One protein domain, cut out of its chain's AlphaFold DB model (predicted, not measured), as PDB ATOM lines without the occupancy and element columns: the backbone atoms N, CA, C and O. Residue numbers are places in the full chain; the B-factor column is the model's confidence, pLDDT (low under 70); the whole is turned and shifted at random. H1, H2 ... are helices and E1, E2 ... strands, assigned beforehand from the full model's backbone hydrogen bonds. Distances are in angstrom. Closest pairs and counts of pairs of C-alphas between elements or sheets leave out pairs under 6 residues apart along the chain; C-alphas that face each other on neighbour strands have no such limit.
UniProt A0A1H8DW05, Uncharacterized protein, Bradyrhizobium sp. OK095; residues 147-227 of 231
ATOM      1  N   ASP A 147      15.037  46.553 187.256       86.88
ATOM      2  CA  ASP A 147      14.682  47.425 188.376       86.88
ATOM      3  C   ASP A 147      15.012  46.768 189.717       86.88
ATOM      4  O   ASP A 147      15.663  47.381 190.569       86.88
ATOM      5  N   PHE A 148      14.655  45.494 189.897       86.12
ATOM      6  CA  PHE A 148      15.028  44.742 191.090       86.12
ATOM      7  C   PHE A 148      16.548  44.565 191.204       86.12
ATOM      8  O   PHE A 148      17.108  44.718 192.291       86.12
ATOM      9  N   ARG A 149      17.252  44.305 190.094       86.94
ATOM     10  CA  ARG A 149      18.727  44.209 190.097       86.94
ATOM     11  C   ARG A 149      19.374  45.518 190.544       86.94
ATOM     12  O   ARG A 149      20.264  45.510 191.398       86.94
ATOM     13  N   ASN A 150      18.900  46.639 190.012       86.88
ATOM     14  CA  ASN A 150      19.379  47.970 190.371       86.88
ATOM     15  C   ASN A 150      19.052  48.315 191.825       86.88
ATOM     16  O   ASN A 150      19.903  48.864 192.524       86.88
ATOM     17  N   PHE A 151      17.873  47.918 192.311       87.50
ATOM     18  CA  PHE A 151      17.509  48.059 193.717       87.50
ATOM     19  C   PHE A 151      18.508  47.342 194.636       87.50
ATOM     20  O   PHE A 151      18.970  47.939 195.612       87.50
ATOM     21  N   ILE A 152      18.879  46.094 194.324       85.75
ATOM     22  CA  ILE A 152      19.847  45.336 195.131       85.75
ATOM     23  C   ILE A 152      21.217  46.019 195.127       85.75
ATOM     24  O   ILE A 152      21.788  46.237 196.196       85.75
ATOM     25  N   ARG A 153      21.718  46.420 193.954       87.44
ATOM     26  CA  ARG A 153      23.018  47.106 193.830       87.44
ATOM     27  C   ARG A 153      23.059  48.421 194.608       87.44
ATOM     28  O   ARG A 153      24.067  48.722 195.244       87.44
ATOM     29  N   ALA A 154      21.973  49.191 194.569       87.62
ATOM     30  CA  ALA A 154      21.891  50.495 195.222       87.62
ATOM     31  C   ALA A 154      21.792  50.388 196.753       87.62
ATOM     32  O   ALA A 154      22.434  51.160 197.463       87.62
ATOM     33  N   ASN A 155      21.008  49.436 197.268       83.38
ATOM     34  CA  ASN A 155      20.758  49.307 198.709       83.38
ATOM     35  C   ASN A 155      21.786  48.424 199.425       83.38
ATOM     36  O   ASN A 155      21.995  48.565 200.630       83.38
ATOM     37  N   PHE A 156      22.451  47.533 198.689       87.19
ATOM     38  CA  PHE A 156      23.447  46.611 199.227       87.19
ATOM     39  C   PHE A 156      24.749  46.687 198.418       87.19
ATOM     40  O   PHE A 156      25.159  45.695 197.817       87.19
ATOM     41  N   PRO A 157      25.431  47.850 198.392       85.00
ATOM     42  CA  PRO A 157      26.693  47.998 197.665       85.00
ATOM     43  C   PRO A 157      27.830  47.185 198.304       85.00
ATOM     44  O   PRO A 157      28.804  46.835 197.642       85.00
ATOM     45  N   ASP A 158      27.702  46.870 199.595       86.25
ATOM     46  CA  ASP A 158      28.667  46.075 200.343       86.25
ATOM     47  C   ASP A 158      28.516  44.575 200.037       86.25
ATOM     48  O   ASP A 158      27.669  43.877 200.598       86.25
ATOM     49  N   LYS A 159      29.391  44.081 199.156       87.06
ATOM     50  CA  LYS A 159      29.461  42.669 198.740       87.06
ATOM     51  C   LYS A 159      30.135  41.760 199.775       87.06
ATOM     52  O   LYS A 159      30.233  40.553 199.552       87.06
ATOM     53  N   SER A 160      30.620  42.308 200.894       84.56
ATOM     54  CA  SER A 160      31.209  41.501 201.970       84.56
ATOM     55  C   SER A 160      30.157  40.726 202.770       84.56
ATOM     56  O   SER A 160      30.482  39.669 203.323       84.56
ATOM     57  N   LYS A 161      28.910  41.218 202.776       83.25
ATOM     58  CA  LYS A 161      27.757  40.591 203.430       83.25
ATOM     59  C   LYS A 161      27.263  39.380 202.652       83.25
ATOM     60  O   LYS A 161      27.300  39.341 201.422       83.25
ATOM     61  N   GLU A 162      26.773  38.396 203.390       87.44
ATOM     62  CA  GLU A 162      26.184  37.197 202.812       87.44
ATOM     63  C   GLU A 162      24.705  37.435 202.511       87.44
ATOM     64  O   GLU A 162      23.983  38.032 203.306       87.44
ATOM     65  N   MET A 163      24.232  36.953 201.367       85.94
ATOM     66  CA  MET A 163      22.828  37.016 200.977       85.94
ATOM     67  C   MET A 163      22.230  35.616 200.952       85.94
ATOM     68  O   MET A 163      22.813  34.699 200.376       85.94
ATOM     69  N   ALA A 164      21.062  35.444 201.562       86.81
ATOM     70  CA  ALA A 164      20.356  34.171 201.594       86.81
ATOM     71  C   ALA A 164      18.917  34.354 201.080       86.81
ATOM     72  O   ALA A 164      18.106  35.034 201.720       86.81
ATOM     73  N   PRO A 165      18.565  33.753 199.932       86.75
ATOM     74  CA  PRO A 165      17.182  33.689 199.494       86.75
ATOM     75  C   PRO A 165      16.385  32.772 200.423       86.75
ATOM     76  O   PRO A 165      16.801  31.654 200.743       86.75
ATOM     77  N   MET A 166      15.219  33.248 200.842       84.00
ATOM     78  CA  MET A 166      14.298  32.529 201.709       84.00
ATOM     79  C   MET A 166      12.995  32.284 200.950       84.00
ATOM     80  O   MET A 166      12.357  33.241 200.523       84.00
ATOM     81  N   VAL A 167      12.583  31.033 200.767       85.06
ATOM     82  CA  VAL A 167      11.388  30.684 199.983       85.06
ATOM     83  C   VAL A 167      10.250  30.265 200.897       85.06
ATOM     84  O   VAL A 167      10.408  29.394 201.752       85.06
ATOM     85  N   LEU A 168       9.090  30.890 200.706       82.50
ATOM     86  CA  LEU A 168       7.871  30.484 201.387       82.50
ATOM     87  C   LEU A 168       7.408  29.121 200.850       82.50
ATOM     88  O   LEU A 168       7.295  28.944 199.639       82.50
ATOM     89  N   THR A 169       7.106  28.181 201.741       79.31
ATOM     90  CA  THR A 169       6.583  26.852 201.380       79.31
ATOM     91  C   THR A 169       5.082  26.890 201.047       79.31
ATOM     92  O   THR A 169       4.388  27.873 201.331       79.31
ATOM     93  N   GLY A 170       4.565  25.867 200.355       75.56
ATOM     94  CA  GLY A 170       3.132  25.714 200.020       75.56
ATOM     95  C   GLY A 170       2.846  25.525 198.524       75.56
ATOM     96  O   GLY A 170       3.766  25.315 197.744       75.56
ATOM     97  N   ASP A 171       1.583  25.656 198.116       65.88
ATOM     98  CA  ASP A 171       1.080  25.210 196.798       65.88
ATOM     99  C   ASP A 171       1.821  25.797 195.576       65.88
ATOM    100  O   ASP A 171       2.016  25.117 194.569       65.88
ATOM    101  N   ASP A 172       2.326  27.031 195.679       72.50
ATOM    102  CA  ASP A 172       3.098  27.703 194.621       72.50
ATOM    103  C   ASP A 172       4.619  27.670 194.853       72.50
ATOM    104  O   ASP A 172       5.370  28.512 194.355       72.50
ATOM    105  N   GLU A 173       5.116  26.724 195.650       76.25
ATOM    106  CA  GLU A 173       6.553  26.557 195.910       76.25
ATOM    107  C   GLU A 173       7.401  26.390 194.637       76.25
ATOM    108  O   GLU A 173       8.444  27.040 194.572       76.25
ATOM    109  N   PRO A 174       6.985  25.644 193.590       81.75
ATOM    110  CA  PRO A 174       7.798  25.511 192.380       81.75
ATOM    111  C   PRO A 174       8.081  26.851 191.680       81.75
ATOM    112  O   PRO A 174       9.200  27.090 191.230       81.75
ATOM    113  N   GLU A 175       7.101  27.762 191.629       87.12
ATOM    114  CA  GLU A 175       7.286  29.104 191.049       87.12
ATOM    115  C   GLU A 175       8.254  29.937 191.889       87.12
ATOM    116  O   GLU A 175       9.223  30.488 191.364       87.12
ATOM    117  N   ARG A 176       8.038  29.967 193.207       84.56
ATOM    118  CA  ARG A 176       8.867  30.732 194.148       84.56
ATOM    119  C   ARG A 176      10.301  30.214 194.192       84.56
ATOM    120  O   ARG A 176      11.239  31.001 194.292       84.56
ATOM    121  N   SER A 177      10.466  28.901 194.074       84.31
ATOM    122  CA  SER A 177      11.758  28.230 193.997       84.31
ATOM    123  C   SER A 177      12.499  28.592 192.706       84.31
ATOM    124  O   SER A 177      13.679  28.938 192.757       84.31
ATOM    125  N   ASN A 178      11.810  28.615 191.561       87.62
ATOM    126  CA  ASN A 178      12.408  29.053 190.296       87.62
ATOM    127  C   ASN A 178      12.824  30.528 190.337       87.62
ATOM    128  O   ASN A 178      13.915  30.878 189.885       87.62
ATOM    129  N   PHE A 179      11.990  31.391 190.915       87.50
ATOM    130  CA  PHE A 179      12.313  32.807 191.071       87.50
ATOM    131  C   PHE A 179      13.491  33.029 192.035       87.50
ATOM    132  O   PHE A 179      14.409  33.788 191.729       87.50
ATOM    133  N   ALA A 180      13.542  32.301 193.154       88.25
ATOM    134  CA  ALA A 180      14.691  32.327 194.057       88.25
ATOM    135  C   ALA A 180      15.986  31.847 193.381       88.25
ATOM    136  O   ALA A 180      17.047  32.397 193.662       88.25
ATOM    137  N   SER A 181      15.917  30.891 192.448       90.44
ATOM    138  CA  SER A 181      17.093  30.455 191.680       90.44
ATOM    139  C   SER A 181      17.632  31.572 190.788       90.44
ATOM    140  O   SER A 181      18.842  31.775 190.748       90.44
ATOM    141  N   GLN A 182      16.750  32.348 190.146       91.19
ATOM    142  CA  GLN A 182      17.158  33.523 189.364       91.19
ATOM    143  C   GLN A 182      17.833  34.582 190.246       91.19
ATOM    144  O   GLN A 182      18.810  35.200 189.826       91.19
ATOM    145  N   ILE A 183      17.343  34.777 191.478       88.81
ATOM    146  CA  ILE A 183      17.976  35.680 192.450       88.81
ATOM    147  C   ILE A 183      19.370  35.166 192.821       88.81
ATOM    148  O   ILE A 183      20.324  35.934 192.784       88.81
ATOM    149  N   GLU A 184      19.519  33.881 193.143       90.75
ATOM    150  CA  GLU A 184      20.827  33.300 193.481       90.75
ATOM    151  C   GLU A 184      21.842  33.435 192.349       90.75
ATOM    152  O   GLU A 184      22.998  33.779 192.598       90.75
ATOM    153  N   GLU A 185      21.422  33.146 191.120       91.25
ATOM    154  CA  GLU A 185      22.275  33.242 189.940       91.25
ATOM    155  C   GLU A 185      22.712  34.687 189.698       91.25
ATOM    156  O   GLU A 185      23.905  34.949 189.535       91.25
ATOM    157  N   PHE A 186      21.776  35.636 189.788       91.94
ATOM    158  CA  PHE A 186      22.082  37.060 189.717       91.94
ATOM    159  C   PHE A 186      23.098  37.472 190.789       91.94
ATOM    160  O   PHE A 186      24.136  38.045 190.456       91.94
ATOM    161  N   LEU A 187      22.849  37.136 192.055       91.94
ATOM    162  CA  LEU A 187      23.723  37.508 193.167       91.94
ATOM    163  C   LEU A 187      25.136  36.939 193.004       91.94
ATOM    164  O   LEU A 187      26.112  37.658 193.212       91.94
ATOM    165  N   LYS A 188      25.254  35.677 192.574       91.31
ATOM    166  CA  LYS A 188      26.553  35.060 192.265       91.31
ATOM    167  C   LYS A 188      27.246  35.768 191.102       91.31
ATOM    168  O   LYS A 188      28.436  36.051 191.200       91.31
ATOM    169  N   SER A 189      26.513  36.084 190.031       91.62
ATOM    170  CA  SER A 189      27.063  36.761 188.849       91.62
ATOM    171  C   SER A 189      27.547  38.183 189.150       91.62
ATOM    172  O   SER A 189      28.566  38.611 188.615       91.62
ATOM    173  N   ASP A 190      26.867  38.892 190.055       89.38
ATOM    174  CA  ASP A 190      27.245  40.240 190.484       89.38
ATOM    175  C   ASP A 190      28.320  40.202 191.594       89.38
ATOM    176  O   ASP A 190      28.826  41.240 192.007       89.38
ATOM    177  N   GLY A 191      28.743  39.020 192.059       89.88
ATOM    178  CA  GLY A 191      29.866  38.855 192.990       89.88
ATOM    179  C   GLY A 191      29.506  38.937 194.478       89.88
ATOM    180  O   GLY A 191      30.388  39.172 195.304       89.88
ATOM    181  N   TYR A 192      28.236  38.750 194.839       91.25
ATOM    182  CA  TYR A 192      27.811  38.610 196.233       91.25
ATOM    183  C   TYR A 192      28.120  37.211 196.776       91.25
ATOM    184  O   TYR A 192      28.065  36.209 196.056       91.25
ATOM    185  N   LYS A 193      28.379  37.116 198.085       91.25
ATOM    186  CA  LYS A 193      28.450  35.825 198.779       91.25
ATOM    187  C   LYS A 193      27.039  35.304 199.015       91.25
ATOM    188  O   LYS A 193      26.276  35.917 199.754       91.25
ATOM    189  N   VAL A 194      26.691  34.175 198.406       90.56
ATOM    190  CA  VAL A 194      25.341  33.604 198.507       90.56
ATOM    191  C   VAL A 194      25.344  32.390 199.427       90.56
ATOM    192  O   VAL A 194      26.041  31.408 199.164       90.56
ATOM    193  N   LYS A 195      24.555  32.458 200.498       87.12
ATOM    194  CA  LYS A 195      24.295  31.342 201.412       87.12
ATOM    195  C   LYS A 195      23.256  30.384 200.808       87.12
ATOM    196  O   LYS A 195      22.468  30.795 199.953       87.12
ATOM    197  N   PRO A 196      23.226  29.115 201.252       83.94
ATOM    198  CA  PRO A 196      22.201  28.171 200.829       83.94
ATOM    199  C   PRO A 196      20.794  28.710 201.085       83.94
ATOM    200  O   PRO A 196      20.542  29.379 202.089       83.94
ATOM    201  N   ARG A 197      19.880  28.378 200.175       81.94
ATOM    202  CA  ARG A 197      18.469  28.729 200.286       81.94
ATOM    203  C   ARG A 197      17.861  28.172 201.563       81.94
ATOM    204  O   ARG A 197      18.080  27.013 201.914       81.94
ATOM    205  N   VAL A 198      17.031  28.985 202.202       80.88
ATOM    206  CA  VAL A 198      16.280  28.591 203.394       80.88
ATOM    207  C   VAL A 198      14.794  28.570 203.062       80.88
ATOM    208  O   VAL A 198      14.305  29.405 202.306       80.88
ATOM    209  N   TYR A 199      14.058  27.622 203.624       81.94
ATOM    210  CA  TYR A 199      12.610  27.542 203.466       81.94
ATOM    211  C   TYR A 199      11.929  28.012 204.740       81.94
ATOM    212  O   TYR A 199      12.420  27.758 205.843       81.94
ATOM    213  N   PHE A 200      10.802  28.701 204.599       79.25
ATOM    214  CA  PHE A 200      10.041  29.159 205.752       79.25
ATOM    215  C   PHE A 200       8.551  28.944 205.591       79.25
ATOM    216  O   PHE A 200       7.998  29.014 204.498       79.25
ATOM    217  N   LEU A 201       7.916  28.718 206.734       75.56
ATOM    218  CA  LEU A 201       6.476  28.793 206.915       75.56
ATOM    219  C   LEU A 201       6.168  30.201 207.428       75.56
ATOM    220  O   LEU A 201       6.893  30.691 208.296       75.56
ATOM    221  N   SER A 202       5.119  30.854 206.921       68.94
ATOM    222  CA  SER A 202       4.701  32.160 207.443       68.94
ATOM    223  C   SER A 202       3.572  32.011 208.469       68.94
ATOM    224  O   SER A 202       2.427  31.817 208.065       68.94
ATOM    225  N   PRO A 203       3.849  32.093 209.786       53.66
ATOM    226  CA  PRO A 203       2.801  32.061 210.810       53.66
ATOM    227  C   PRO A 203       2.029  33.379 210.951       53.66
ATOM    228  O   PRO A 203       0.924  33.380 211.471       53.66
ATOM    229  N   GLY A 204       2.590  34.503 210.490       53.41
ATOM    230  CA  GLY A 204       2.094  35.858 210.776       53.41
ATOM    231  C   GLY A 204       1.583  36.626 209.558       53.41
ATOM    232  O   GLY A 204       1.747  37.840 209.497       53.41
ATOM    233  N   GLY A 205       1.010  35.927 208.579       59.44
ATOM    234  CA  GLY A 205       0.593  36.508 207.302       59.44
ATOM    235  C   GLY A 205       1.618  36.244 206.205       59.44
ATOM    236  O   GLY A 205       2.823  36.425 206.369       59.44
ATOM    237  N   THR A 206       1.145  35.738 205.075       68.75
ATOM    238  CA  THR A 206       1.990  35.376 203.943       68.75
ATOM    239  C   THR A 206       2.614  36.632 203.330       68.75
ATOM    240  O   THR A 206       1.859  37.489 202.869       68.75
ATOM    241  N   PRO A 207       3.957  36.769 203.292       67.81
ATOM    242  CA  PRO A 207       4.568  37.899 202.612       67.81
ATOM    243  C   PRO A 207       4.107  37.916 201.158       67.81
ATOM    244  O   PRO A 207       4.091  36.883 200.485       67.81
ATOM    245  N   MET A 208       3.696  39.089 200.695       78.25
ATOM    246  CA  MET A 208       3.340  39.331 199.304       78.25
ATOM    247  C   MET A 208       4.567  39.885 198.580       78.25
ATOM    248  O   MET A 208       5.240  40.774 199.095       78.25
ATOM    249  N   GLY A 209       4.877  39.356 197.397       79.50
ATOM    250  CA  GLY A 209       6.025  39.813 196.613       79.50
ATOM    251  C   GLY A 209       7.377  39.376 197.187       79.50
ATOM    252  O   GLY A 209       7.557  38.209 197.540       79.50
ATOM    253  N   VAL A 210       8.343  40.297 197.209       80.94
ATOM    254  CA  VAL A 210       9.705  40.081 197.720       80.94
ATOM    255  C   VAL A 210       9.944  41.033 198.881       80.94
ATOM    256  O   VAL A 210       9.753  42.237 198.736       80.94
ATOM    257  N   VAL A 211      10.377  40.500 200.019       82.88
ATOM    258  CA  VAL A 211      10.693  41.287 201.215       82.88
ATOM    259  C   VAL A 211      12.154  41.065 201.562       82.88
ATOM    260  O   VAL A 211      12.581  39.927 201.730       82.88
ATOM    261  N   ILE A 212      12.926  42.141 201.671       79.56
ATOM    262  CA  ILE A 212      14.342  42.062 202.035       79.56
ATOM    263  C   ILE A 212      14.482  42.489 203.486       79.56
ATOM    264  O   ILE A 212      13.989  43.545 203.875       79.56
ATOM    265  N   ASP A 213      15.110  41.639 204.285       76.38
ATOM    266  CA  ASP A 213      15.185  41.786 205.732       76.38
ATOM    267  C   ASP A 213      16.603  41.476 206.215       76.38
ATOM    268  O   ASP A 213      17.317  40.682 205.598       76.38
ATOM    269  N   GLN A 214      17.028  42.089 207.313       67.88
ATOM    270  CA  GLN A 214      18.308  41.740 207.925       67.88
ATOM    271  C   GLN A 214      18.095  40.533 208.834       67.88
ATOM    272  O   GLN A 214      17.167  40.499 209.643       67.88
ATOM    273  N   PHE A 215      18.922  39.500 208.674       63.91
ATOM    274  CA  PHE A 215      18.837  38.336 209.545       63.91
ATOM    275  C   PHE A 215      19.278  38.701 210.966       63.91
ATOM    276  O   PHE A 215      19.951  39.702 211.194       63.91
ATOM    277  N   THR A 216      18.947  37.847 211.935       62.78
ATOM    278  CA  THR A 216      19.458  37.987 213.308       62.78
ATOM    279  C   THR A 216      20.991  37.895 213.355       62.78
ATOM    280  O   THR A 216      21.613  38.419 214.275       62.78
ATOM    281  N   GLU A 217      21.613  37.268 212.350       70.19
ATOM    282  CA  GLU A 217      23.059  37.338 212.144       70.19
ATOM    283  C   GLU A 217      23.436  38.685 211.499       70.19
ATOM    284  O   GLU A 217      22.963  38.984 210.400       70.19
ATOM    285  N   PRO A 218      24.351  39.469 212.100       67.94
ATOM    286  CA  PRO A 218      24.652  40.844 211.676       67.94
ATOM    287  C   PRO A 218      25.236  40.970 210.256       67.94
ATOM    288  O   PRO A 218      25.317  42.074 209.718       67.94
ATOM    289  N   ASN A 219      25.618  39.851 209.634       81.75
ATOM    290  CA  ASN A 219      26.276  39.804 208.328       81.75
ATOM    291  C   ASN A 219      25.457  39.089 207.244       81.75
ATOM    292  O   ASN A 219      25.994  38.847 206.162       81.75
ATOM    293  N   VAL A 220      24.190  38.751 207.511       82.00
ATOM    294  CA  VAL A 220      23.329  38.053 206.546       82.00
ATOM    295  C   VAL A 220      22.116  38.902 206.179       82.00
ATOM    296  O   VAL A 220      21.355  39.348 207.037       82.00
ATOM    297  N   ILE A 221      21.910  39.089 204.878       83.19
ATOM    298  CA  ILE A 221      20.728  39.728 204.300       83.19
ATOM    299  C   ILE A 221      19.807  38.626 203.773       83.19
ATOM    300  O   ILE A 221      20.204  37.818 202.932       83.19
ATOM    301  N   LEU A 222      18.569  38.590 204.261       84.50
ATOM    302  CA  LEU A 222      17.539  37.685 203.774       84.50
ATOM    303  C   LEU A 222      16.738  38.322 202.648       84.50
ATOM    304  O   LEU A 222      16.240  39.437 202.784       84.50
ATOM    305  N   ILE A 223      16.508  37.556 201.586       84.44
ATOM    306  CA  ILE A 223      15.576  37.919 200.516       84.44
ATOM    307  C   ILE A 223      14.403  36.943 200.567       84.44
ATOM    308  O   ILE A 223      14.485  35.830 200.052       84.44
ATOM    309  N   LYS A 224      13.315  37.336 201.230       83.88
ATOM    310  CA  LYS A 224      12.104  36.527 201.407       83.88
ATOM    311  C   LYS A 224      11.246  36.587 200.145       83.88
ATOM    312  O   LYS A 224      10.733  37.643 199.781       83.88
ATOM    313  N   VAL A 225      11.052  35.441 199.505       84.06
ATOM    314  CA  VAL A 225      10.190  35.248 198.339       84.06
ATOM    315  C   VAL A 225       8.822  34.753 198.805       84.06
ATOM    316  O   VAL A 225       8.659  33.608 199.233       84.06
ATOM    317  N   GLY A 226       7.844  35.650 198.734       81.06
ATOM    318  CA  GLY A 226       6.460  35.439 199.135       81.06
ATOM    319  C   GLY A 226       5.521  35.076 197.980       81.06
ATOM    320  O   GLY A 226       5.960  34.689 196.892       81.06
ATOM    321  N   VAL A 227       4.210  35.197 198.207       80.19
ATOM    322  CA  VAL A 227       3.168  34.920 197.200       80.19
ATOM    323  C   VAL A 227       3.257  35.900 196.036       80.19
ATOM    324  O   VAL A 227       3.517  37.092 196.223       80.19
TER     325      VAL A 227
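This is residues 147 to 227 of the 231 residues of an uncharacterized protein of Bradyrhizobium sp. OK095 (UniProt A0A1H8DW05). A strongly twisted sheet of four strands has one long helix, H2, running along one face, while its other face bears no named helix. A short helix, H1, sits off the sheet. The printed part has 81 residues, with two named helices and four named strands in the order H1 E1 H2 E2 E3 E4; the sheet runs E2 E1 E4 E3 and is mixed. The class is mixed, helices and strands; the whole is compact, with a radius of gyration of the C-alphas of 12.2 A and spans of 33 by 25 by 22 A.

In the sheet, E2 is residues 198 to 200, E1 residues 162 to 168, 19.6 A long, E4 residues 220 to 225, 15.7 A, and E3 residues 210 to 214, 13.5 A. H2, residues 173 to 189, measures 24.0 A. H1, residues 147 to 155, measures 12.1 A and begins at C-alpha 147 (14.682, 47.425, 188.376). E4 ends at C-alpha 225 (10.190, 35.248, 198.339).

E1 and E4 are parallel, with N 166 and O 223 2.8 A apart. E2 and E1 are parallel, with N 167 and O 198 at 2.8 A. E3 and E4 form an antiparallel hairpin, with N 224 and O 211 at 2.7 A; these N and O pairs are within hydrogen-bond range. H2 is on the sheet at a height of 9.1 A, over E1 and E4, making two layers, a helix on one face of a sheet; it runs along the strands, at 8 degrees to E1 on the local plane. The closest C-alphas of E1 and H2, Pro 165 and Ala 180, are 6.1 A apart. E1, H2 and E2 form a strand-helix-strand unit, two parallel strands joined through a helix, with a right-handed crossover. H1 is not on the sheet; it is close to H2 but not clearly touching, the closest C-alphas, Arg 149 and Phe 186, being 7.9 A apart. In H1 and H2 every O i to N i+4 pair is within hydrogen-bond range.

The two C-alphas farthest apart, those of Asp 158 and Asp 171, are 34.8 A apart. The printed part has no cut, and no link is long. Mean pLDDT of the printed part is 81.9; residue 171, residues 202 to 207, residues 214 to 216 and residue 218 are under 70.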